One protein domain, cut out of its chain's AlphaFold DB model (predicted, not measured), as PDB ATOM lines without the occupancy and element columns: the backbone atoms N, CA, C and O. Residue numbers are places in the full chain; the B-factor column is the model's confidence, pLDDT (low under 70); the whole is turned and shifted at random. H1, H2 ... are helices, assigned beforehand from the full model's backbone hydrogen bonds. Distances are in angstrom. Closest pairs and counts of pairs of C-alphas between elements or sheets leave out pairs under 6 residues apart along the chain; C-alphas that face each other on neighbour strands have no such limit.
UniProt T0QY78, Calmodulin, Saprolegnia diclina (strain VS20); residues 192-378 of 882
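This is residues 192 to 378 of the 882 residues of the protein "Calmodulin" of Saprolegnia diclina (strain VS20) (UniProt T0QY78). One long helix, H5, runs like a beam along an elongated domain, with the shorter helices gathered in two groups along it. H1 to H4 cluster by its first half, H6, H7 and H9 by its last end, and H8, near the middle, packs on H1, H5, H7 and H9. The 187 printed residues hold nine named helices, H1 to H9 in chain order, and no named strand: all helix. The whole is compact, with a radius of gyration of the C-alphas of 18.6 A, and spans 62 by 35 by 30 A.

H5, residues 262 to 289, is the hub, touching five helices, with a kink of 25 degrees near residue 272. The closest C-alphas are Leu 266 and Leu 219 to H2, residues 215 to 219, 5.4 A; Val 276 and Val 337 to H8, residues 335 to 346, 5.6 A; Ala 286 and Leu 328 to H7, residues 317 to 328, 5.7 A; Arg 284 and Val 374 to H9, residues 363 to 375, 5.2 A; Leu 288 and Val 300 to H6, residues 300 to 307, 6.9 A. H1, residues 194 to 210, touches H8 with residues 206 to 210 alone, and touches H4, residues 242 to 251, the C-alphas of Ala 197 and Ala 247 being closest at 4.2 A. H3, residues 225 to 235, only just touches H4, with 3 pairs of C-alphas within 8 A, Leu 225 and Leu 245 closest at 7.0 A. Helix packing is mostly crossed. Each O i to N i+4 pair is within hydrogen-bond range in the helices other than H5, which has 23 of 24.

H5 is 39.4 A long, from C-alpha 262 at (202.751, 224.615, 240.675) to C-alpha 289 at (187.503, 188.279, 240.904). H1 measures 24.0 A and H9 17.9 A.

The farthest C-alphas, Asp 256 and Arg 295, are 64.0 A apart. The printed part has no cut; the link H8 to H9 is long. Confidence is under 70 in 25 residues, among them 292 to 298 and 352 to 358.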
ATOM      1  N   LEU A 192     210.904 228.492 223.213       84.38
ATOM      2  CA  LEU A 192     209.909 227.475 222.878       84.38
ATOM      3  C   LEU A 192     208.536 228.125 222.712       84.38
ATOM      4  O   LEU A 192     208.092 228.893 223.567       84.38
ATOM      5  N   THR A 193     207.838 227.768 221.640       87.25
ATOM      6  CA  THR A 193     206.422 228.104 221.491       87.25
ATOM      7  C   THR A 193     205.574 227.237 222.429       87.25
ATOM      8  O   THR A 193     205.948 226.115 222.776       87.25
ATOM      9  N   ARG A 194     204.390 227.725 222.820       86.12
ATOM     10  CA  ARG A 194     203.467 226.980 223.696       86.12
ATOM     11  C   ARG A 194     203.148 225.541 223.224       86.12
ATOM     12  O   ARG A 194     203.194 224.661 224.079       86.12
ATOM     13  N   PRO A 195     202.891 225.246 221.928       89.44
ATOM     14  CA  PRO A 195     202.671 223.864 221.477       89.44
ATOM     15  C   PRO A 195     203.943 222.994 221.447       89.44
ATOM     16  O   PRO A 195     203.844 221.776 221.582       89.44
ATOM     17  N   GLU A 196     205.141 223.572 221.296       88.94
ATOM     18  CA  GLU A 196     206.401 222.823 221.451       88.94
ATOM     19  C   GLU A 196     206.630 222.455 222.927       88.94
ATOM     20  O   GLU A 196     206.936 221.303 223.241       88.94
ATOM     21  N   ALA A 197     206.405 223.413 223.833       89.44
ATOM     22  CA  ALA A 197     206.460 223.200 225.277       89.44
ATOM     23  C   ALA A 197     205.430 222.157 225.749       89.44
ATOM     24  O   ALA A 197     205.779 221.262 226.515       89.44
ATOM     25  N   GLU A 198     204.194 222.211 225.241       91.06
ATOM     26  CA  GLU A 198     203.146 221.231 225.548       91.06
ATOM     27  C   GLU A 198     203.579 219.794 225.236       91.06
ATOM     28  O   GLU A 198     203.471 218.924 226.099       91.06
ATOM     29  N   ARG A 199     204.110 219.537 224.033       90.06
ATOM     30  CA  ARG A 199     204.577 218.193 223.644       90.06
ATOM     31  C   ARG A 199     205.653 217.678 224.600       90.06
ATOM     32  O   ARG A 199     205.590 216.530 225.032       90.06
ATOM     33  N   ILE A 200     206.609 218.531 224.970       90.62
ATOM     34  CA  ILE A 200     207.688 218.174 225.901       90.62
ATOM     35  C   ILE A 200     207.131 217.873 227.296       90.62
ATOM     36  O   ILE A 200     207.494 216.854 227.876       90.62
ATOM     37  N   VAL A 201     206.200 218.684 227.810       91.00
ATOM     38  CA  VAL A 201     205.536 218.435 229.102       91.00
ATOM     39  C   VAL A 201     204.712 217.144 229.074       91.00
ATOM     40  O   VAL A 201     204.766 216.373 230.032       91.00
ATOM     41  N   GLN A 202     204.001 216.852 227.982       89.19
ATOM     42  CA  GLN A 202     203.252 215.601 227.827       89.19
ATOM     43  C   GLN A 202     204.182 214.374 227.822       89.19
ATOM     44  O   GLN A 202     203.923 213.423 228.563       89.19
ATOM     45  N   HIS A 203     205.285 214.401 227.064       88.38
ATOM     46  CA  HIS A 203     206.286 213.323 227.066       88.38
ATOM     47  C   HIS A 203     206.983 213.167 228.427       88.38
ATOM     48  O   HIS A 203     207.141 212.044 228.907       88.38
ATOM     49  N   LEU A 204     207.340 214.275 229.080       90.06
ATOM     50  CA  LEU A 204     207.957 214.278 230.405       90.06
ATOM     51  C   LEU A 204     207.032 213.649 231.455       90.06
ATOM     52  O   LEU A 204     207.432 212.710 232.142       90.06
ATOM     53  N   VAL A 205     205.780 214.108 231.548       87.00
ATOM     54  CA  VAL A 205     204.794 213.561 232.494       87.00
ATOM     55  C   VAL A 205     204.500 212.089 232.192       87.00
ATOM     56  O   VAL A 205     204.426 211.292 233.123       87.00
ATOM     57  N   PHE A 206     204.417 211.685 230.920       88.19
ATOM     58  CA  PHE A 206     204.279 210.275 230.533       88.19
ATOM     59  C   PHE A 206     205.467 209.413 231.002       88.19
ATOM     60  O   PHE A 206     205.252 208.351 231.591       88.19
ATOM     61  N   GLY A 207     206.706 209.880 230.816       85.44
ATOM     62  CA  GLY A 207     207.911 209.195 231.294       85.44
ATOM     63  C   GLY A 207     207.953 209.066 232.821       85.44
ATOM     64  O   GLY A 207     208.234 207.988 233.345       85.44
ATOM     65  N   LEU A 208     207.599 210.132 233.548       87.50
ATOM     66  CA  LEU A 208     207.521 210.135 235.016       87.50
ATOM     67  C   LEU A 208     206.420 209.181 235.528       87.50
ATOM     68  O   LEU A 208     206.639 208.427 236.479       87.50
ATOM     69  N   LEU A 209     205.261 209.137 234.858       84.19
ATOM     70  CA  LEU A 209     204.179 208.188 235.153       84.19
ATOM     71  C   LEU A 209     204.600 206.733 234.921       84.19
ATOM     72  O   LEU A 209     204.323 205.888 235.777       84.19
ATOM     73  N   LYS A 210     205.276 206.447 233.797       85.88
ATOM     74  CA  LYS A 210     205.826 205.125 233.443       85.88
ATOM     75  C   LYS A 210     206.839 204.637 234.487       85.88
ATOM     76  O   LYS A 210     206.819 203.463 234.846       85.88
ATOM     77  N   ALA A 211     207.656 205.550 235.012       81.56
ATOM     78  CA  ALA A 211     208.664 205.298 236.043       81.56
ATOM     79  C   ALA A 211     208.110 205.179 237.480       81.56
ATOM     80  O   ALA A 211     208.879 204.988 238.417       81.56
ATOM     81  N   SER A 212     206.787 205.245 237.680       78.81
ATOM     82  CA  SER A 212     206.137 205.197 239.008       78.81
ATOM     83  C   SER A 212     206.477 206.374 239.944       78.81
ATOM     84  O   SER A 212     206.410 206.220 241.162       78.81
ATOM     85  N   VAL A 213     206.833 207.546 239.407       80.38
ATOM     86  CA  VAL A 213     207.171 208.735 240.214       80.38
ATOM     87  C   VAL A 213     205.932 209.245 240.977       80.38
ATOM     88  O   VAL A 213     204.874 209.398 240.355       80.38
ATOM     89  N   PRO A 214     206.033 209.565 242.286       73.69
ATOM     90  CA  PRO A 214     204.916 210.038 243.115       73.69
ATOM     91  C   PRO A 214     204.592 211.524 242.864       73.69
ATOM     92  O   PRO A 214     204.659 212.365 243.760       73.69
ATOM     93  N   LEU A 215     204.233 211.861 241.619       77.44
ATOM     94  CA  LEU A 215     204.035 213.238 241.138       77.44
ATOM     95  C   LEU A 215     203.075 214.071 241.995       77.44
ATOM     96  O   LEU A 215     203.323 215.257 242.198       77.44
ATOM     97  N   VAL A 216     201.993 213.468 242.499       72.31
ATOM     98  CA  VAL A 216     201.023 214.165 243.360       72.31
ATOM     99  C   VAL A 216     201.685 214.596 244.666       72.31
ATOM    100  O   VAL A 216     201.540 215.751 245.046       72.31
ATOM    101  N   SER A 217     202.456 213.712 245.307       71.56
ATOM    102  CA  SER A 217     203.145 213.995 246.572       71.56
ATOM    103  C   SER A 217     204.228 215.073 246.404       71.56
ATOM    104  O   SER A 217     204.254 216.029 247.177       71.56
ATOM    105  N   LEU A 218     205.037 214.998 245.336       76.88
ATOM    106  CA  LEU A 218     206.071 216.000 245.017       76.88
ATOM    107  C   LEU A 218     205.489 217.391 244.700       76.88
ATOM    108  O   LEU A 218     206.062 218.412 245.067       76.88
ATOM    109  N   LEU A 219     204.330 217.455 244.037       79.00
ATOM    110  CA  LEU A 219     203.679 218.725 243.684       79.00
ATOM    111  C   LEU A 219     202.756 219.268 244.796       79.00
ATOM    112  O   LEU A 219     202.439 220.460 244.795       79.00
ATOM    113  N   LYS A 220     202.365 218.442 245.780       73.25
ATOM    114  CA  LYS A 220     201.545 218.812 246.954       73.25
ATOM    115  C   LYS A 220     202.085 220.015 247.752       73.25
ATOM    116  O   LYS A 220     201.275 220.896 248.046       73.25
ATOM    117  N   PRO A 221     203.398 220.140 248.064       77.50
ATOM    118  CA  PRO A 221     203.949 221.322 248.738       77.50
ATOM    119  C   PRO A 221     204.038 222.581 247.854       77.50
ATOM    120  O   PRO A 221     204.503 223.610 248.336       77.50
ATOM    121  N   ARG A 222     203.592 222.529 246.586       82.94
ATOM    122  CA  ARG A 222     203.706 223.609 245.585       82.94
ATOM    123  C   ARG A 222     205.159 224.099 245.409       82.94
ATOM    124  O   ARG A 222     205.436 225.279 245.625       82.94
ATOM    125  N   PRO A 223     206.092 223.202 245.036       85.31
ATOM    126  CA  PRO A 223     207.505 223.541 244.903       85.31
ATOM    127  C   PRO A 223     207.737 224.589 243.806       85.31
ATOM    128  O   PRO A 223     206.992 224.673 242.826       85.31
ATOM    129  N   THR A 224     208.826 225.352 243.927       89.81
ATOM    130  CA  THR A 224     209.339 226.121 242.782       89.81
ATOM    131  C   THR A 224     209.831 225.165 241.691       89.81
ATOM    132  O   THR A 224     210.143 224.008 241.957       89.81
ATOM    133  N   LEU A 225     209.967 225.650 240.456       89.31
ATOM    134  CA  LEU A 225     210.463 224.833 239.344       89.31
ATOM    135  C   LEU A 225     211.871 224.243 239.594       89.31
ATOM    136  O   LEU A 225     212.162 223.139 239.140       89.31
ATOM    137  N   GLN A 226     212.727 224.955 240.336       89.75
ATOM    138  CA  GLN A 226     214.059 224.472 240.729       89.75
ATOM    139  C   GLN A 226     213.987 223.459 241.879       89.75
ATOM    140  O   GLN A 226     214.687 222.452 241.853       89.75
ATOM    141  N   GLU A 227     213.098 223.685 242.850       89.75
ATOM    142  CA  GLU A 227     212.844 222.749 243.953       89.75
ATOM    143  C   GLU A 227     212.292 221.412 243.429       89.75
ATOM    144  O   GLU A 227     212.780 220.351 243.803       89.75
ATOM    145  N   LEU A 228     211.354 221.446 242.475       89.25
ATOM    146  CA  LEU A 228     210.829 220.252 241.806       89.25
ATOM    147  C   LEU A 228     211.929 219.475 241.061       89.25
ATOM    148  O   LEU A 228     211.970 218.247 241.118       89.25
ATOM    149  N   ALA A 229     212.833 220.182 240.375       90.38
ATOM    150  CA  ALA A 229     213.972 219.567 239.695       90.38
ATOM    151  C   ALA A 229     214.961 218.931 240.688       90.38
ATOM    152  O   ALA A 229     215.450 217.827 240.447       90.38
ATOM    153  N   PHE A 230     215.216 219.594 241.820       90.88
ATOM    154  CA  PHE A 230     216.052 219.067 242.897       90.88
ATOM    155  C   PHE A 230     215.439 217.814 243.538       90.88
ATOM    156  O   PHE A 230     216.130 216.807 243.664       90.88
ATOM    157  N   GLN A 231     214.145 217.829 243.863       88.31
ATOM    158  CA  GLN A 231     213.432 216.678 244.432       88.31
ATOM    159  C   GLN A 231     213.426 215.474 243.477       88.31
ATOM    160  O   GLN A 231     213.749 214.358 243.886       88.31
ATOM    161  N   LEU A 232     213.161 215.684 242.181       88.81
ATOM    162  CA  LEU A 232     213.248 214.621 241.172       88.81
ATOM    163  C   LEU A 232     214.667 214.036 241.063       88.81
ATOM    164  O   LEU A 232     214.818 212.816 240.961       88.81
ATOM    165  N   GLN A 233     215.706 214.867 241.153       90.19
ATOM    166  CA  GLN A 233     217.099 214.417 241.120       90.19
ATOM    167  C   GLN A 233     217.533 213.706 242.416       90.19
ATOM    168  O   GLN A 233     218.298 212.741 242.347       90.19
ATOM    169  N   ALA A 234     217.065 214.157 243.582       86.19
ATOM    170  CA  ALA A 234     217.467 213.642 244.891       86.19
ATOM    171  C   ALA A 234     216.698 212.375 245.303       86.19
ATOM    172  O   ALA A 234     217.303 211.413 245.773       86.19
ATOM    173  N   GLU A 235     215.378 212.356 245.110       82.94
ATOM    174  CA  GLU A 235     214.507 211.253 245.538       82.94
ATOM    175  C   GLU A 235     214.329 210.196 244.444       82.94
ATOM    176  O   GLU A 235     214.344 208.997 244.726       82.94
ATOM    177  N   CYS A 236     214.186 210.630 243.186       81.88
ATOM    178  CA  CYS A 236     213.886 209.746 242.054       81.88
ATOM    179  C   CYS A 236     215.088 209.476 241.131       81.88
ATOM    180  O   CYS A 236     214.975 208.630 240.249       81.88
ATOM    181  N   GLN A 237     216.228 210.155 241.327       86.81
ATOM    182  CA  GLN A 237     217.428 210.081 240.469       86.81
ATOM    183  C   GLN A 237     217.179 210.538 239.012       86.81
ATOM    184  O   GLN A 237     217.858 210.095 238.086       86.81
ATOM    185  N   ILE A 238     216.216 211.444 238.805       88.56
ATOM    186  CA  ILE A 238     215.795 211.948 237.489       88.56
ATOM    187  C   ILE A 238     216.225 213.408 237.315       88.56
ATOM    188  O   ILE A 238     215.661 214.311 237.931       88.56
ATOM    189  N   GLY A 239     217.193 213.642 236.426       86.94
ATOM    190  CA  GLY A 239     217.628 214.984 236.038       86.94
ATOM    191  C   GLY A 239     216.780 215.563 234.903       86.94
ATOM    192  O   GLY A 239     216.710 214.984 233.818       86.94
ATOM    193  N   LEU A 240     216.165 216.726 235.133       90.06
ATOM    194  CA  LEU A 240     215.481 217.506 234.094       90.06
ATOM    195  C   LEU A 240     216.495 218.321 233.276       90.06
ATOM    196  O   LEU A 240     217.418 218.908 233.843       90.06
ATOM    197  N   THR A 241     216.328 218.409 231.951       90.06
ATOM    198  CA  THR A 241     217.197 219.274 231.131       90.06
ATOM    199  C   THR A 241     216.742 220.735 231.192       90.06
ATOM    200  O   THR A 241     215.588 221.027 231.496       90.06
ATOM    201  N   SER A 242     217.619 221.676 230.822       88.00
ATOM    202  CA  SER A 242     217.255 223.101 230.689       88.00
ATOM    203  C   SER A 242     216.000 223.306 229.816       88.00
ATOM    204  O   SER A 242     215.116 224.093 230.150       88.00
ATOM    205  N   THR A 243     215.861 222.509 228.749       89.81
ATOM    206  CA  THR A 243     214.684 222.485 227.867       89.81
ATOM    207  C   THR A 243     213.408 222.017 228.573       89.81
ATOM    208  O   THR A 243     212.337 222.526 228.265       89.81
ATOM    209  N   ASP A 244     213.500 221.076 229.518       91.00
ATOM    210  CA  ASP A 244     212.347 220.593 230.294       91.00
ATOM    211  C   ASP A 244     211.860 221.644 231.282       91.00
ATOM    212  O   ASP A 244     210.659 221.881 231.391       91.00
ATOM    213  N   LEU A 245     212.794 222.323 231.955       90.69
ATOM    214  CA  LEU A 245     212.477 223.446 232.833       90.69
ATOM    215  C   LEU A 245     211.829 224.579 232.026       90.69
ATOM    216  O   LEU A 245     210.774 225.083 232.407       90.69
ATOM    217  N   GLN A 246     212.389 224.925 230.862       89.75
ATOM    218  CA  GLN A 246     211.802 225.931 229.976       89.75
ATOM    219  C   GLN A 246     210.417 225.512 229.452       89.75
ATOM    220  O   GLN A 246     209.520 226.350 229.390       89.75
ATOM    221  N   ALA A 247     210.199 224.236 229.122       90.69
ATOM    222  CA  ALA A 247     208.898 223.732 228.678       90.69
ATOM    223  C   ALA A 247     207.845 223.748 229.799       90.69
ATOM    224  O   ALA A 247     206.738 224.242 229.586       90.69
ATOM    225  N   LEU A 248     208.190 223.285 231.007       89.81
ATOM    226  CA  LEU A 248     207.325 223.372 232.190       89.81
ATOM    227  C   LEU A 248     206.954 224.826 232.500       89.81
ATOM    228  O   LEU A 248     205.787 225.117 232.757       89.81
ATOM    229  N   HIS A 249     207.919 225.744 232.410       89.88
ATOM    230  CA  HIS A 249     207.691 227.173 232.602       89.88
ATOM    231  C   HIS A 249     206.776 227.774 231.524       89.88
ATOM    232  O   HIS A 249     205.870 228.529 231.850       89.88
ATOM    233  N   VAL A 250     206.981 227.458 230.241       90.31
ATOM    234  CA  VAL A 250     206.175 228.001 229.127       90.31
ATOM    235  C   VAL A 250     204.768 227.386 229.063       90.31
ATOM    236  O   VAL A 250     203.843 228.024 228.562       90.31
ATOM    237  N   TYR A 251     204.567 226.170 229.574       90.31
ATOM    238  CA  TYR A 251     203.243 225.540 229.608       90.31
ATOM    239  C   TYR A 251     202.424 225.939 230.848       90.31
ATOM    240  O   TYR A 251     201.228 226.210 230.723       90.31
ATOM    241  N   PHE A 252     203.072 226.027 232.017       89.00
ATOM    242  CA  PHE A 252     202.464 226.355 233.310       89.00
ATOM    243  C   PHE A 252     202.920 227.728 233.846       89.00
ATOM    244  O   PHE A 252     203.323 227.820 235.002       89.00
ATOM    245  N   HIS A 253     202.882 228.801 233.046       87.06
ATOM    246  CA  HIS A 253     203.076 230.155 233.586       87.06
ATOM    247  C   HIS A 253     201.750 230.788 234.027       87.06
ATOM    248  O   HIS A 253     200.728 230.665 233.349       87.06
ATOM    249  N   VAL A 254     201.787 231.558 235.116       80.81
ATOM    250  CA  VAL A 254     200.776 232.589 235.392       80.81
ATOM    251  C   VAL A 254     200.955 233.716 234.368       80.81
ATOM    252  O   VAL A 254     202.083 234.130 234.091       80.81
ATOM    253  N   ALA A 255     199.866 234.213 233.777       71.81
ATOM    254  CA  ALA A 255     199.932 235.247 232.739       71.81
ATOM    255  C   ALA A 255     200.496 236.581 233.263       71.81
ATOM    256  O   ALA A 255     201.316 237.200 232.592       71.81
ATOM    257  N   ASP A 256     200.102 236.981 234.475       68.88
ATOM    258  CA  ASP A 256     200.379 238.317 235.021       68.88
ATOM    259  C   ASP A 256     201.757 238.445 235.689       68.88
ATOM    260  O   ASP A 256     202.313 239.537 235.767       68.88
ATOM    261  N   THR A 257     202.321 237.336 236.183       72.69
ATOM    262  CA  THR A 257     203.608 237.325 236.909       72.69
ATOM    263  C   THR A 257     204.729 236.593 236.176       72.69
ATOM    264  O   THR A 257     205.880 236.682 236.598       72.69
ATOM    265  N   ASN A 258     204.417 235.860 235.098       78.31
ATOM    266  CA  ASN A 258     205.351 234.977 234.390       78.31
ATOM    267  C   ASN A 258     206.100 234.005 235.333       78.31
ATOM    268  O   ASN A 258     207.268 233.693 235.122       78.31
ATOM    269  N   MET A 259     205.437 233.543 236.399       83.25
ATOM    270  CA  MET A 259     205.963 232.542 237.334       83.25
ATOM    271  C   MET A 259     205.365 231.160 237.061       83.25
ATOM    272  O   MET A 259     204.225 231.056 236.609       83.25
ATOM    273  N   PHE A 260     206.111 230.105 237.396       87.19
ATOM    274  CA  PHE A 260     205.639 228.718 237.344       87.19
ATOM    275  C   PHE A 260     204.472 228.474 238.317       87.19
ATOM    276  O   PHE A 260     204.625 228.595 239.535       87.19
ATOM    277  N   ASP A 261     203.318 228.087 237.776       87.12
ATOM    278  CA  ASP A 261     202.127 227.697 238.521       87.12
ATOM    279  C   ASP A 261     202.174 226.208 238.899       87.12
ATOM    280  O   ASP A 261     201.686 225.319 238.188       87.12
ATOM    281  N   ALA A 262     202.729 225.945 240.080       85.75
ATOM    282  CA  ALA A 262     202.751 224.615 240.675       85.75
ATOM    283  C   ALA A 262     201.343 224.047 240.964       85.75
ATOM    284  O   ALA A 262     201.197 222.828 241.036       85.75
ATOM    285  N   ALA A 263     200.300 224.878 241.105       79.00
ATOM    286  CA  ALA A 263     198.933 224.412 241.344       79.00
ATOM    287  C   ALA A 263     198.264 223.923 240.047       79.00
ATOM    288  O   ALA A 263     197.677 222.838 240.047       79.00
ATOM    289  N   SER A 264     198.423 224.639 238.929       84.81
ATOM    290  CA  SER A 264     198.019 224.131 237.605       84.81
ATOM    291  C   SER A 264     198.829 222.898 237.194       84.81
ATOM    292  O   SER A 264     198.265 221.952 236.638       84.81
ATOM    293  N   CYS A 265     200.126 222.854 237.520       85.88
ATOM    294  CA  CYS A 265     200.962 221.674 237.291       85.88
ATOM    295  C   CYS A 265     200.484 220.457 238.112       85.88
ATOM    296  O   CYS A 265     200.299 219.374 237.549       85.88
ATOM    297  N   LEU A 266     200.193 220.640 239.408       78.56
ATOM    298  CA  LEU A 266     199.596 219.618 240.280       78.56
ATOM    299  C   LEU A 266     198.254 219.121 239.730       78.56
ATOM    300  O   LEU A 266     198.039 217.912 239.645       78.56
ATOM    301  N   ALA A 267     197.364 220.031 239.325       72.06
ATOM    302  CA  ALA A 267     196.060 219.676 238.776       72.06
ATOM    303  C   ALA A 267     196.197 218.852 237.485       72.06
ATOM    304  O   ALA A 267     195.580 217.790 237.366       72.06
ATOM    305  N   PHE A 268     197.052 219.282 236.549       81.12
ATOM    306  CA  PHE A 268     197.343 218.535 235.324       81.12
ATOM    307  C   PHE A 268     197.891 217.139 235.638       81.12
ATOM    308  O   PHE A 268     197.333 216.148 235.159       81.12
ATOM    309  N   ALA A 269     198.922 217.042 236.484       78.12
ATOM    310  CA  ALA A 269     199.520 215.770 236.879       78.12
ATOM    311  C   ALA A 269     198.484 214.830 237.517       78.12
ATOM    312  O   ALA A 269     198.364 213.683 237.087       78.12
ATOM    313  N   ALA A 270     197.671 215.327 238.455       69.75
ATOM    314  CA  ALA A 270     196.619 214.554 239.115       69.75
ATOM    315  C   ALA A 270     195.602 213.960 238.121       69.75
ATOM    316  O   ALA A 270     195.243 212.792 238.262       69.75
ATOM    317  N   THR A 271     195.193 214.693 237.069       72.62
ATOM    318  CA  THR A 271     194.295 214.122 236.036       72.62
ATOM    319  C   THR A 271     194.900 212.927 235.299       72.62
ATOM    320  O   THR A 271     194.171 212.010 234.925       72.62
ATOM    321  N   LYS A 272     196.223 212.908 235.086       78.56
ATOM    322  CA  LYS A 272     196.906 211.819 234.369       78.56
ATOM    323  C   LYS A 272     197.238 210.650 235.295       78.56
ATOM    324  O   LYS A 272     197.019 209.504 234.912       78.56
ATOM    325  N   VAL A 273     197.703 210.943 236.512       74.12
ATOM    326  CA  VAL A 273     197.967 209.961 237.580       74.12
ATOM    327  C   VAL A 273     196.710 209.141 237.878       74.12
ATOM    328  O   VAL A 273     196.761 207.912 237.818       74.12
ATOM    329  N   PHE A 274     195.576 209.813 238.100       68.88
ATOM    330  CA  PHE A 274     194.309 209.173 238.454       68.88
ATOM    331  C   PHE A 274     193.873 208.114 237.435       68.88
ATOM    332  O   PHE A 274     193.592 206.985 237.815       68.88
ATOM    333  N   VAL A 275     193.872 208.432 236.134       71.25
ATOM    334  CA  VAL A 275     193.437 207.490 235.083       71.25
ATOM    335  C   VAL A 275     194.309 206.224 235.043       71.25
ATOM    336  O   VAL A 275     193.795 205.135 234.787       71.25
ATOM    337  N   VAL A 276     195.608 206.342 235.343       74.94
ATOM    338  CA  VAL A 276     196.541 205.204 235.410       74.94
ATOM    339  C   VAL A 276     196.259 204.335 236.640       74.94
ATOM    340  O   VAL A 276     196.033 203.135 236.494       74.94
ATOM    341  N   GLU A 277     196.188 204.925 237.836       71.31
ATOM    342  CA  GLU A 277     195.889 204.211 239.094       71.31
ATOM    343  C   GLU A 277     194.523 203.517 239.081       71.31
ATOM    344  O   GLU A 277     194.347 202.417 239.604       71.31
ATOM    345  N   LEU A 278     193.546 204.155 238.452       66.75
ATOM    346  CA  LEU A 278     192.175 203.683 238.340       66.75
ATOM    347  C   LEU A 278     192.066 202.465 237.414       66.75
ATOM    348  O   LEU A 278     191.322 201.528 237.715       66.75
ATOM    349  N   TYR A 279     192.861 202.430 236.341       75.69
ATOM    350  CA  TYR A 279     193.019 201.229 235.523       75.69
ATOM    351  C   TYR A 279     193.834 200.150 236.251       75.69
ATOM    352  O   TYR A 279     193.473 198.974 236.192       75.69
ATOM    353  N   GLU A 280     194.881 200.513 237.003       75.38
ATOM    354  CA  GLU A 280     195.592 199.560 237.869       75.38
ATOM    355  C   GLU A 280     194.640 198.885 238.866       75.38
ATOM    356  O   GLU A 280     194.690 197.665 239.027       75.38
ATOM    357  N   PHE A 281     193.751 199.646 239.510       66.56
ATOM    358  CA  PHE A 281     192.734 199.116 240.418       66.56
ATOM    359  C   PHE A 281     191.770 198.164 239.702       66.56
ATOM    360  O   PHE A 281     191.560 197.041 240.170       66.56
ATOM    361  N   GLN A 282     191.228 198.569 238.548       69.69
ATOM    362  CA  GLN A 282     190.358 197.723 237.723       69.69
ATOM    363  C   GLN A 282     191.050 196.407 237.330       69.69
ATOM    364  O   GLN A 282     190.457 195.335 237.475       69.69
ATOM    365  N   LEU A 283     192.323 196.468 236.929       77.06
ATOM    366  CA  LEU A 283     193.153 195.312 236.585       77.06
ATOM    367  C   LEU A 283     193.386 194.386 237.792       77.06
ATOM    368  O   LEU A 283     193.147 193.179 237.691       77.06
ATOM    369  N   ARG A 284     193.788 194.926 238.956       73.56
ATOM    370  CA  ARG A 284     193.964 194.143 240.200       73.56
ATOM    371  C   ARG A 284     192.654 193.460 240.610       73.56
ATOM    372  O   ARG A 284     192.661 192.267 240.919       73.56
ATOM    373  N   LYS A 285     191.536 194.192 240.569       67.56
ATOM    374  CA  LYS A 285     190.194 193.696 240.910       67.56
ATOM    375  C   LYS A 285     189.752 192.567 239.979       67.56
ATOM    376  O   LYS A 285     189.373 191.513 240.477       67.56
ATOM    377  N   ALA A 286     189.832 192.744 238.660       75.06
ATOM    378  CA  ALA A 286     189.362 191.737 237.708       75.06
ATOM    379  C   ALA A 286     190.186 190.437 237.773       75.06
ATOM    380  O   ALA A 286     189.618 189.344 237.740       75.06
ATOM    381  N   ILE A 287     191.511 190.534 237.961       80.38
ATOM    382  CA  ILE A 287     192.365 189.356 238.194       80.38
ATOM    383  C   ILE A 287     191.953 188.634 239.488       80.38
ATOM    384  O   ILE A 287     191.897 187.406 239.502       80.38
ATOM    385  N   LEU A 288     191.635 189.369 240.560       73.00
ATOM    386  CA  LEU A 288     191.222 188.794 241.845       73.00
ATOM    387  C   LEU A 288     189.804 188.193 241.810       73.00
ATOM    388  O   LEU A 288     189.573 187.144 242.413       73.00
ATOM    389  N   GLU A 289     188.863 188.807 241.092       72.12
ATOM    390  CA  GLU A 289     187.503 188.279 240.904       72.12
ATOM    391  C   GLU A 289     187.500 187.021 240.019       72.12
ATOM    392  O   GLU A 289     186.742 186.088 240.298       72.12
ATOM    393  N   LYS A 290     188.409 186.929 239.038       78.69
ATOM    394  CA  LYS A 290     188.644 185.717 238.231       78.69
ATOM    395  C   LYS A 290     189.512 184.658 238.935       78.69
ATOM    396  O   LYS A 290     189.609 183.529 238.449       78.69
ATOM    397  N   ALA A 291     190.133 184.972 240.075       78.75
ATOM    398  CA  ALA A 291     191.068 184.062 240.729       78.75
ATOM    399  C   ALA A 291     190.389 182.878 241.430       78.75
ATOM    400  O   ALA A 291     189.502 183.033 242.274       78.75
ATOM    401  N   THR A 292     190.860 181.664 241.123       65.06
ATOM    402  CA  THR A 292     190.289 180.433 241.693       65.06
ATOM    403  C   THR A 292     190.469 180.386 243.218       65.06
ATOM    404  O   THR A 292     191.572 180.548 243.742       65.06
ATOM    405  N   LYS A 293     189.369 180.195 243.963       63.91
ATOM    406  CA  LYS A 293     189.355 180.312 245.435       63.91
ATOM    407  C   LYS A 293     189.658 178.981 246.128       63.91
ATOM    408  O   LYS A 293     188.751 178.248 246.526       63.91
ATOM    409  N   LEU A 294     190.937 178.679 246.333       48.44
ATOM    410  CA  LEU A 294     191.388 177.502 247.081       48.44
ATOM    411  C   LEU A 294     191.342 177.753 248.598       48.44
ATOM    412  O   LEU A 294     192.001 178.644 249.131       48.44
ATOM    413  N   ARG A 295     190.531 176.956 249.313       42.53
ATOM    414  CA  ARG A 295     190.278 177.080 250.770       42.53
ATOM    415  C   ARG A 295     189.893 178.506 251.218       42.53
ATOM    416  O   ARG A 295     190.237 178.926 252.319       42.53
ATOM    417  N   GLY A 296     189.182 179.247 250.365       52.34
ATOM    418  CA  GLY A 296     188.751 180.623 250.645       52.34
ATOM    419  C   GLY A 296     189.819 181.702 250.431       52.34
ATOM    420  O   GLY A 296     189.542 182.862 250.716       52.34
ATOM    421  N   LYS A 297     191.005 181.360 249.910       52.47
ATOM    422  CA  LYS A 297     192.009 182.325 249.435       52.47
ATOM    423  C   LYS A 297     192.095 182.277 247.911       52.47
ATOM    424  O   LYS A 297     191.958 181.208 247.323       52.47
ATOM    425  N   ALA A 298     192.323 183.421 247.275       65.88
ATOM    426  CA  ALA A 298     192.541 183.497 245.834       65.88
ATOM    427  C   ALA A 298     193.922 182.930 245.456       65.88
ATOM    428  O   ALA A 298     194.948 183.435 245.915       65.88
ATOM    429  N   ASP A 299     193.963 181.907 244.601       77.88
ATOM    430  CA  ASP A 299     195.205 181.397 244.008       77.88
ATOM    431  C   ASP A 299     195.597 182.266 242.802       77.88
ATOM    432  O   ASP A 299     195.417 181.907 241.633       77.88
ATOM    433  N   VAL A 300     196.087 183.469 243.109       79.62
ATOM    434  CA  VAL A 300     196.571 184.434 242.112       79.62
ATOM    435  C   VAL A 300     197.704 183.844 241.253       79.62
ATOM    436  O   VAL A 300     197.607 183.981 240.036       79.62
ATOM    437  N   PRO A 301     198.727 183.136 241.789       81.38
ATOM    438  CA  PRO A 301     199.772 182.524 240.961       81.38
ATOM    439  C   PRO A 301     199.236 181.542 239.911       81.38
ATOM    440  O   PRO A 301     199.609 181.647 238.743       81.38
ATOM    441  N   ARG A 302     198.326 180.630 240.286       83.88
ATOM    442  CA  ARG A 302     197.697 179.693 239.339       83.88
ATOM    443  C   ARG A 302     196.847 180.416 238.300       83.88
ATOM    444  O   ARG A 302     196.898 180.073 237.124       83.88
ATOM    445  N   THR A 303     196.094 181.423 238.730       85.06
ATOM    446  CA  THR A 303     195.218 182.210 237.851       85.06
ATOM    447  C   THR A 303     196.038 183.004 236.832       85.06
ATOM    448  O   THR A 303     195.716 183.005 235.649       85.06
ATOM    449  N   LEU A 304     197.153 183.609 237.251       86.25
ATOM    450  CA  LEU A 304     198.078 184.291 236.346       86.25
ATOM    451  C   LEU A 304     198.773 183.330 235.375       86.25
ATOM    452  O   LEU A 304     199.026 183.724 234.245       86.25
ATOM    453  N   LEU A 305     199.033 182.078 235.762       86.81
ATOM    454  CA  LEU A 305     199.557 181.056 234.844       86.81
ATOM    455  C   LEU A 305     198.521 180.622 233.786       86.81
ATOM    456  O   LEU A 305     198.891 180.262 232.676       86.81
ATOM    457  N   GLN A 306     197.225 180.673 234.118       86.06
ATOM    458  CA  GLN A 306     196.124 180.405 233.181       86.06
ATOM    459  C   GLN A 306     195.814 181.597 232.262       86.06
ATOM    460  O   GLN A 306     195.351 181.399 231.143       86.06
ATOM    461  N   LEU A 307     196.039 182.826 232.737       85.38
ATOM    462  CA  LEU A 307     195.840 184.062 231.972       85.38
ATOM    463  C   LEU A 307     197.037 184.410 231.074       85.38
ATOM    464  O   LEU A 307     196.842 184.985 230.010       85.38
ATOM    465  N   LEU A 308     198.254 184.072 231.509       86.25
ATOM    466  CA  LEU A 308     199.525 184.348 230.834       86.25
ATOM    467  C   LEU A 308     200.362 183.052 230.769       86.25
ATOM    468  O   LEU A 308     201.287 182.885 231.576       86.25
ATOM    469  N   PRO A 309     200.018 182.106 229.873       79.31
ATOM    470  CA  PRO A 309     200.743 180.846 229.706       79.31
ATOM    471  C   PRO A 309     202.143 181.061 229.112       79.31
ATOM    472  O   PRO A 309     202.364 181.999 228.356       79.31
ATOM    473  N   ASP A 310     203.081 180.155 229.399       76.88
ATOM    474  CA  ASP A 310     204.491 180.215 228.954       76.88
ATOM    475  C   ASP A 310     204.715 179.994 227.436       76.88
ATOM    476  O   ASP A 310     205.808 179.625 227.011       76.88
ATOM    477  N   THR A 311     203.689 180.195 226.605       71.69
ATOM    478  CA  THR A 311     203.761 180.074 225.139       71.69
ATOM    479  C   THR A 311     204.293 181.329 224.449       71.69
ATOM    480  O   THR A 311     204.699 181.237 223.294       71.69
ATOM    481  N   THR A 312     204.298 182.488 225.117       72.75
ATOM    482  CA  THR A 312     204.896 183.730 224.599       72.75
ATOM    483  C   THR A 312     206.164 184.101 225.370       72.75
ATOM    484  O   THR A 312     206.269 183.915 226.584       72.75
ATOM    485  N   THR A 313     207.169 184.601 224.651       79.69
ATOM    486  CA  THR A 313     208.479 184.979 225.208       79.69
ATOM    487  C   THR A 313     208.476 186.412 225.748       79.69
ATOM    488  O   THR A 313     209.004 186.670 226.833       79.69
ATOM    489  N   SER A 314     207.837 187.326 225.018       83.62
ATOM    490  CA  SER A 314     207.591 188.722 225.378       83.62
ATOM    491  C   SER A 314     206.124 188.981 225.753       83.62
ATOM    492  O   SER A 314     205.264 188.102 225.659       83.62
ATOM    493  N   PHE A 315     205.866 190.199 226.229       85.56
ATOM    494  CA  PHE A 315     204.555 190.753 226.543       85.56
ATOM    495  C   PHE A 315     204.559 192.259 226.252       85.56
ATOM    496  O   PHE A 315     205.460 192.974 226.711       85.56
ATOM    497  N   GLU A 316     203.565 192.731 225.507       86.00
ATOM    498  CA  GLU A 316     203.466 194.099 224.991       86.00
ATOM    499  C   GLU A 316     202.208 194.857 225.471       86.00
ATOM    500  O   GLU A 316     201.246 194.261 225.965       86.00
ATOM    501  N   PRO A 317     202.152 196.194 225.292       83.19
ATOM    502  CA  PRO A 317     200.950 196.995 225.555       83.19
ATOM    503  C   PRO A 317     199.694 196.551 224.790       83.19
ATOM    504  O   PRO A 317     198.585 196.767 225.280       83.19
ATOM    505  N   ALA A 318     199.849 195.910 223.627       85.19
ATOM    506  CA  ALA A 318     198.744 195.280 222.906       85.19
ATOM    507  C   ALA A 318     198.191 194.058 223.665       85.19
ATOM    508  O   ALA A 318     196.982 193.973 223.886       85.19
ATOM    509  N   ASP A 319     199.069 193.173 224.153       87.38
ATOM    510  CA  ASP A 319     198.687 191.972 224.906       87.38
ATOM    511  C   ASP A 319     197.936 192.311 226.197       87.38
ATOM    512  O   ASP A 319     197.001 191.601 226.569       87.38
ATOM    513  N   LEU A 320     198.292 193.415 226.870       87.00
ATOM    514  CA  LEU A 320     197.534 193.893 228.029       87.00
ATOM    515  C   LEU A 320     196.107 194.306 227.651       87.00
ATOM    516  O   LEU A 320     195.190 194.010 228.416       87.00
ATOM    517  N   ASN A 321     195.892 194.938 226.492       88.31
ATOM    518  CA  ASN A 321     194.540 195.285 226.050       88.31
ATOM    519  C   ASN A 321     193.718 194.023 225.754       88.31
ATOM    520  O   ASN A 321     192.599 193.887 226.243       88.31
ATOM    521  N   THR A 322     194.298 193.071 225.021       89.75
ATOM    522  CA  THR A 322     193.667 191.782 224.692       89.75
ATOM    523  C   THR A 322     193.351 190.976 225.956       89.75
ATOM    524  O   THR A 322     192.242 190.465 226.115       89.75
ATOM    525  N   LEU A 323     194.280 190.925 226.918       88.44
ATOM    526  CA  LEU A 323     194.071 190.326 228.238       88.44
ATOM    527  C   LEU A 323     192.924 191.012 228.995       88.44
ATOM    528  O   LEU A 323     192.058 190.332 229.551       88.44
ATOM    529  N   ALA A 324     192.919 192.344 229.032       85.38
ATOM    530  CA  ALA A 324     191.940 193.129 229.768       85.38
ATOM    531  C   ALA A 324     190.526 192.976 229.194       85.38
ATOM    532  O   ALA A 324     189.598 192.664 229.942       85.38
ATOM    533  N   VAL A 325     190.369 193.129 227.880       87.25
ATOM    534  CA  VAL A 325     189.073 193.044 227.200       87.25
ATOM    535  C   VAL A 325     188.589 191.593 227.147       87.25
ATOM    536  O   VAL A 325     187.577 191.263 227.764       87.25
ATOM    537  N   GLU A 326     189.321 190.690 226.486       88.00
ATOM    538  CA  GLU A 326     188.831 189.328 226.232       88.00
ATOM    539  C   GLU A 326     188.835 188.435 227.475       88.00
ATOM    540  O   GLU A 326     187.970 187.572 227.634       88.00
ATOM    541  N   LYS A 327     189.864 188.554 228.328       86.50
ATOM    542  CA  LYS A 327     190.079 187.601 229.428       86.50
ATOM    543  C   LYS A 327     189.648 188.151 230.784       86.50
ATOM    544  O   LYS A 327     189.418 187.333 231.677       86.50
ATOM    545  N   LEU A 328     189.526 189.467 230.958       83.75
ATOM    546  CA  LEU A 328     189.139 190.096 232.228       83.75
ATOM    547  C   LEU A 328     187.823 190.893 232.160       83.75
ATOM    548  O   LEU A 328     187.309 191.250 233.218       83.75
ATOM    549  N   GLY A 329     187.245 191.119 230.973       80.06
ATOM    550  CA  GLY A 329     185.972 191.833 230.813       80.06
ATOM    551  C   GLY A 329     186.047 193.325 231.157       80.06
ATOM    552  O   GLY A 329     185.043 193.920 231.547       80.06
ATOM    553  N   LEU A 330     187.237 193.923 231.066       77.44
ATOM    554  CA  LEU A 330     187.463 195.347 231.305       77.44
ATOM    555  C   LEU A 330     187.235 196.166 230.023       77.44
ATOM    556  O   LEU A 330     187.497 195.668 228.926       77.44
ATOM    557  N   PRO A 331     186.796 197.434 230.130       78.00
ATOM    558  CA  PRO A 331     186.693 198.313 228.973       78.00
ATOM    559  C   PRO A 331     188.077 198.596 228.370       78.00
ATOM    560  O   PRO A 331     189.050 198.846 229.091       78.00
ATOM    561  N   SER A 332     188.147 198.602 227.033       84.44
ATOM    562  CA  SER A 332     189.339 199.025 226.287       84.44
ATOM    563  C   SER A 332     189.765 200.422 226.741       84.44
ATOM    564  O   SER A 332     188.921 201.305 226.915       84.44
ATOM    565  N   SER A 333     191.061 200.617 226.976       83.62
ATOM    566  CA  SER A 333     191.596 201.850 227.566       83.62
ATOM    567  C   SER A 333     192.657 202.497 226.672       83.62
ATOM    568  O   SER A 333     193.299 201.795 225.888       83.62
ATOM    569  N   PRO A 334     192.859 203.829 226.751       86.75
ATOM    570  CA  PRO A 334     193.757 204.532 225.841       86.75
ATOM    571  C   PRO A 334     195.180 203.973 225.883       86.75
ATOM    572  O   PRO A 334     195.711 203.691 226.956       86.75
ATOM    573  N   HIS A 335     195.828 203.870 224.720       86.75
ATOM    574  CA  HIS A 335     197.126 203.201 224.576       86.75
ATOM    575  C   HIS A 335     198.203 203.747 225.536       86.75
ATOM    576  O   HIS A 335     198.956 202.972 226.123       86.75
ATOM    577  N   TRP A 336     198.221 205.062 225.790       86.81
ATOM    578  CA  TRP A 336     199.144 205.679 226.752       86.81
ATOM    579  C   TRP A 336     198.946 205.172 228.193       86.81
ATOM    580  O   TRP A 336     199.926 204.973 228.906       86.81
ATOM    581  N   VAL A 337     197.704 204.893 228.610       85.75
ATOM    582  CA  VAL A 337     197.395 204.330 229.936       85.75
ATOM    583  C   VAL A 337     197.988 202.930 230.041       85.75
ATOM    584  O   VAL A 337     198.686 202.636 231.006       85.75
ATOM    585  N   LEU A 338     197.784 202.096 229.016       88.19
ATOM    586  CA  LEU A 338     198.314 200.731 228.965       88.19
ATOM    587  C   LEU A 338     199.846 200.711 229.063       88.19
ATOM    588  O   LEU A 338     200.389 199.931 229.843       88.19
ATOM    589  N   HIS A 339     200.541 201.606 228.346       87.75
ATOM    590  CA  HIS A 339     202.000 201.770 228.450       87.75
ATOM    591  C   HIS A 339     202.451 202.192 229.855       87.75
ATOM    592  O   HIS A 339     203.390 201.599 230.386       87.75
ATOM    593  N   CYS A 340     201.796 203.181 230.479       86.25
ATOM    594  CA  CYS A 340     202.122 203.588 231.851       86.25
ATOM    595  C   CYS A 340     201.909 202.435 232.845       86.25
ATOM    596  O   CYS A 340     202.783 202.170 233.666       86.25
ATOM    597  N   VAL A 341     200.787 201.718 232.743       86.00
ATOM    598  CA  VAL A 341     200.434 200.585 233.617       86.00
ATOM    599  C   VAL A 341     201.436 199.438 233.467       86.00
ATOM    600  O   VAL A 341     201.939 198.935 234.472       86.00
ATOM    601  N   ILE A 342     201.795 199.056 232.235       87.81
ATOM    602  CA  ILE A 342     202.844 198.055 231.987       87.81
ATOM    603  C   ILE A 342     204.195 198.519 232.539       87.81
ATOM    604  O   ILE A 342     204.860 197.730 233.205       87.81
ATOM    605  N   GLY A 343     204.575 199.785 232.333       85.19
ATOM    606  CA  GLY A 343     205.832 200.345 232.833       85.19
ATOM    607  C   GLY A 343     205.931 200.280 234.356       85.19
ATOM    608  O   GLY A 343     206.905 199.740 234.886       85.19
ATOM    609  N   ARG A 344     204.878 200.719 235.057       85.19
ATOM    610  CA  ARG A 344     204.767 200.657 236.521       85.19
ATOM    611  C   ARG A 344     204.819 199.224 237.050       85.19
ATOM    612  O   ARG A 344     205.585 198.929 237.968       85.19
ATOM    613  N   ILE A 345     204.057 198.304 236.448       85.50
ATOM    614  CA  ILE A 345     204.065 196.883 236.830       85.50
ATOM    615  C   ILE A 345     205.453 196.278 236.597       85.50
ATOM    616  O   ILE A 345     205.994 195.628 237.490       85.50
ATOM    617  N   ALA A 346     206.060 196.510 235.434       84.56
ATOM    618  CA  ALA A 346     207.370 195.974 235.078       84.56
ATOM    619  C   ALA A 346     208.541 196.612 235.849       84.56
ATOM    620  O   ALA A 346     209.613 196.005 235.891       84.56
ATOM    621  N   ARG A 347     208.328 197.779 236.477       82.06
ATOM    622  CA  ARG A 347     209.352 198.668 237.061       82.06
ATOM    623  C   ARG A 347     210.340 199.185 236.016       82.06
ATOM    624  O   ARG A 347     211.553 199.071 236.178       82.06
ATOM    625  N   ALA A 348     209.799 199.724 234.927       80.62
ATOM    626  CA  ALA A 348     210.576 200.463 233.941       80.62
ATOM    627  C   ALA A 348     211.233 201.703 234.574       80.62
ATOM    628  O   ALA A 348     210.665 202.321 235.476       80.62
ATOM    629  N   GLY A 349     212.421 202.064 234.087       78.31
ATOM    630  CA  GLY A 349     213.078 203.318 234.451       78.31
ATOM    631  C   GLY A 349     212.411 204.537 233.807       78.31
ATOM    632  O   GLY A 349     211.483 204.416 233.003       78.31
ATOM    633  N   PHE A 350     212.911 205.725 234.148       81.06
ATOM    634  CA  PHE A 350     212.509 206.959 233.483       81.06
ATOM    635  C   PHE A 350     213.099 207.043 232.073       81.06
ATOM    636  O   PHE A 350     214.312 207.056 231.887       81.06
ATOM    637  N   GLU A 351     212.214 207.142 231.086       77.50
ATOM    638  CA  GLU A 351     212.543 207.325 229.677       77.50
ATOM    639  C   GLU A 351     211.750 208.527 229.154       77.50
ATOM    640  O   GLU A 351     210.520 208.538 229.188       77.50
ATOM    641  N   LYS A 352     212.466 209.560 228.697       61.56
ATOM    642  CA  LYS A 352     211.881 210.825 228.225       61.56
ATOM    643  C   LYS A 352     211.297 210.732 226.811       61.56
ATOM    644  O   LYS A 352     210.337 211.426 226.490       61.56
ATOM    645  N   ALA A 353     211.892 209.897 225.961       61.12
ATOM    646  CA  ALA A 353     211.396 209.611 224.621       61.12
ATOM    647  C   ALA A 353     210.573 208.318 224.634       61.12
ATOM    648  O   ALA A 353     210.922 207.366 225.331       61.12
ATOM    649  N   ALA A 354     209.520 208.256 223.817       59.69
ATOM    650  CA  ALA A 354     208.933 206.969 223.469       59.69
ATOM    651  C   ALA A 354     209.965 206.168 222.643       59.69
ATOM    652  O   ALA A 354     210.533 206.727 221.699       59.69
ATOM    653  N   PRO A 355     210.246 204.895 222.976       60.84
ATOM    654  CA  PRO A 355     211.113 204.063 222.149       60.84
ATOM    655  C   PRO A 355     210.483 203.856 220.761       60.84
ATOM    656  O   PRO A 355     209.262 203.765 220.636       60.84
ATOM    657  N   LYS A 356     211.319 203.790 219.713       58.91
ATOM    658  CA  LYS A 356     210.863 203.619 218.316       58.91
ATOM    659  C   LYS A 356     210.119 202.294 218.087       58.91
ATOM    660  O   LYS A 356     209.305 202.200 217.178       58.91
ATOM    661  N   THR A 357     210.408 201.291 218.909       61.78
ATOM    662  CA  THR A 357     209.691 200.017 219.014       61.78
ATOM    663  C   THR A 357     208.940 199.959 220.349       61.78
ATOM    664  O   THR A 357     209.404 200.549 221.329       61.78
ATOM    665  N   PRO A 358     207.789 199.264 220.440       64.69
ATOM    666  CA  PRO A 358     207.096 199.094 221.713       64.69
ATOM    667  C   PRO A 358     208.003 198.372 222.730       64.69
ATOM    668  O   PRO A 358     208.748 197.463 222.357       64.69
ATOM    669  N   PRO A 359     207.969 198.751 224.022       70.94
ATOM    670  CA  PRO A 359     208.784 198.094 225.033       70.94
ATOM    671  C   PRO A 359     208.233 196.688 225.313       70.94
ATOM    672  O   PRO A 359     207.204 196.529 225.970       70.94
ATOM    673  N   ALA A 360     208.928 195.672 224.805       78.56
ATOM    674  CA  ALA A 360     208.593 194.264 224.986       78.56
ATOM    675  C   ALA A 360     209.212 193.714 226.285       78.56
ATOM    676  O   ALA A 360     210.432 193.716 226.462       78.56
ATOM    677  N   TYR A 361     208.382 193.210 227.201       83.56
ATOM    678  CA  TYR A 361     208.827 192.722 228.512       83.56
ATOM    679  C   TYR A 361     208.872 191.186 228.555       83.56
ATOM    680  O   TYR A 361     207.900 190.559 228.143       83.56
ATOM    681  N   PRO A 362     209.924 190.536 229.096       87.38
ATOM    682  CA  PRO A 362     209.962 189.074 229.198       87.38
ATOM    683  C   PRO A 362     208.787 188.531 230.025       87.38
ATOM    684  O   PRO A 362     208.649 188.884 231.204       87.38
ATOM    685  N   LEU A 363     207.955 187.657 229.442       87.12
ATOM    686  CA  LEU A 363     206.658 187.265 230.019       87.12
ATOM    687  C   LEU A 363     206.791 186.737 231.454       87.12
ATOM    688  O   LEU A 363     206.057 187.154 232.349       87.12
ATOM    689  N   ALA A 364     207.762 185.855 231.706       84.38
ATOM    690  CA  ALA A 364     207.991 185.275 233.029       84.38
ATOM    691  C   ALA A 364     208.340 186.336 234.097       84.38
ATOM    692  O   ALA A 364     207.916 186.224 235.252       84.38
ATOM    693  N   ALA A 365     209.068 187.393 233.715       86.00
ATOM    694  CA  ALA A 365     209.375 188.516 234.598       86.00
ATOM    695  C   ALA A 365     208.145 189.413 234.807       86.00
ATOM    696  O   ALA A 365     207.833 189.754 235.952       86.00
ATOM    697  N   PHE A 366     207.406 189.726 233.738       88.19
ATOM    698  CA  PHE A 366     206.172 190.510 233.817       88.19
ATOM    699  C   PHE A 366     205.114 189.815 234.686       88.19
ATOM    700  O   PHE A 366     204.630 190.408 235.648       88.19
ATOM    701  N   ARG A 367     204.832 188.526 234.453       89.38
ATOM    702  CA  ARG A 367     203.890 187.713 235.244       89.38
ATOM    703  C   ARG A 367     204.276 187.656 236.726       89.38
ATOM    704  O   ARG A 367     203.403 187.740 237.592       89.38
ATOM    705  N   ARG A 368     205.577 187.578 237.044       85.75
ATOM    706  CA  ARG A 368     206.088 187.675 238.425       85.75
ATOM    707  C   ARG A 368     205.776 189.036 239.048       85.75
ATOM    708  O   ARG A 368     205.358 189.088 240.205       85.75
ATOM    709  N   HIS A 369     205.985 190.130 238.318       84.88
ATOM    710  CA  HIS A 369     205.699 191.472 238.824       84.88
ATOM    711  C   HIS A 369     204.195 191.748 238.941       84.88
ATOM    712  O   HIS A 369     203.771 192.254 239.977       84.88
ATOM    713  N   LEU A 370     203.385 191.315 237.974       84.56
ATOM    714  CA  LEU A 370     201.922 191.354 238.026       84.56
ATOM    715  C   LEU A 370     201.389 190.592 239.253       84.56
ATOM    716  O   LEU A 370     200.529 191.096 239.971       84.56
ATOM    717  N   GLY A 371     201.970 189.432 239.580       80.31
ATOM    718  CA  GLY A 371     201.671 188.707 240.820       80.31
ATOM    719  C   GLY A 371     202.016 189.490 242.092       80.31
ATOM    720  O   GLY A 371     201.229 189.501 243.036       80.31
ATOM    721  N   GLN A 372     203.153 190.196 242.121       78.88
ATOM    722  CA  GLN A 372     203.517 191.079 243.241       78.88
ATOM    723  C   GLN A 372     202.601 192.310 243.341       78.88
ATOM    724  O   GLN A 372     202.310 192.757 244.445       78.88
ATOM    725  N   PHE A 373     202.146 192.842 242.209       79.12
ATOM    726  CA  PHE A 373     201.239 193.985 242.088       79.12
ATOM    727  C   PHE A 373     199.821 193.647 242.575       79.12
ATOM    728  O   PHE A 373     199.284 194.365 243.415       79.12
ATOM    729  N   VAL A 374     199.257 192.504 242.165       76.12
ATOM    730  CA  VAL A 374     197.960 192.015 242.677       76.12
ATOM    731  C   VAL A 374     198.048 191.647 244.165       76.12
ATOM    732  O   VAL A 374     197.122 191.926 244.920       76.12
ATOM    733  N   ALA A 375     199.168 191.072 244.623       63.78
ATOM    734  CA  ALA A 375     199.373 190.768 246.044       63.78
ATOM    735  C   ALA A 375     199.577 192.022 246.922       63.78
ATOM    736  O   ALA A 375     199.308 191.985 248.123       63.78
ATOM    737  N   ARG A 376     200.039 193.138 246.344       60.78
ATOM    738  CA  ARG A 376     200.160 194.442 247.014       60.78
ATOM    739  C   ARG A 376     198.852 195.224 246.881       60.78
ATOM    740  O   ARG A 376     198.783 196.254 246.215       60.78
ATOM    741  N   ALA A 377     197.830 194.770 247.601       50.84
ATOM    742  CA  ALA A 377     196.576 195.501 247.816       50.84
ATOM    743  C   ALA A 377     196.735 196.704 248.781       50.84
ATOM    744  O   ALA A 377     195.862 196.978 249.601       50.84
ATOM    745  N   ALA A 378     197.869 197.406 248.705       42.62
ATOM    746  CA  ALA A 378     198.021 198.732 249.277       42.62
ATOM    747  C   ALA A 378     197.446 199.736 248.270       42.62
ATOM    748  O   ALA A 378     197.877 199.772 247.113       42.62
TER     749      ALA A 378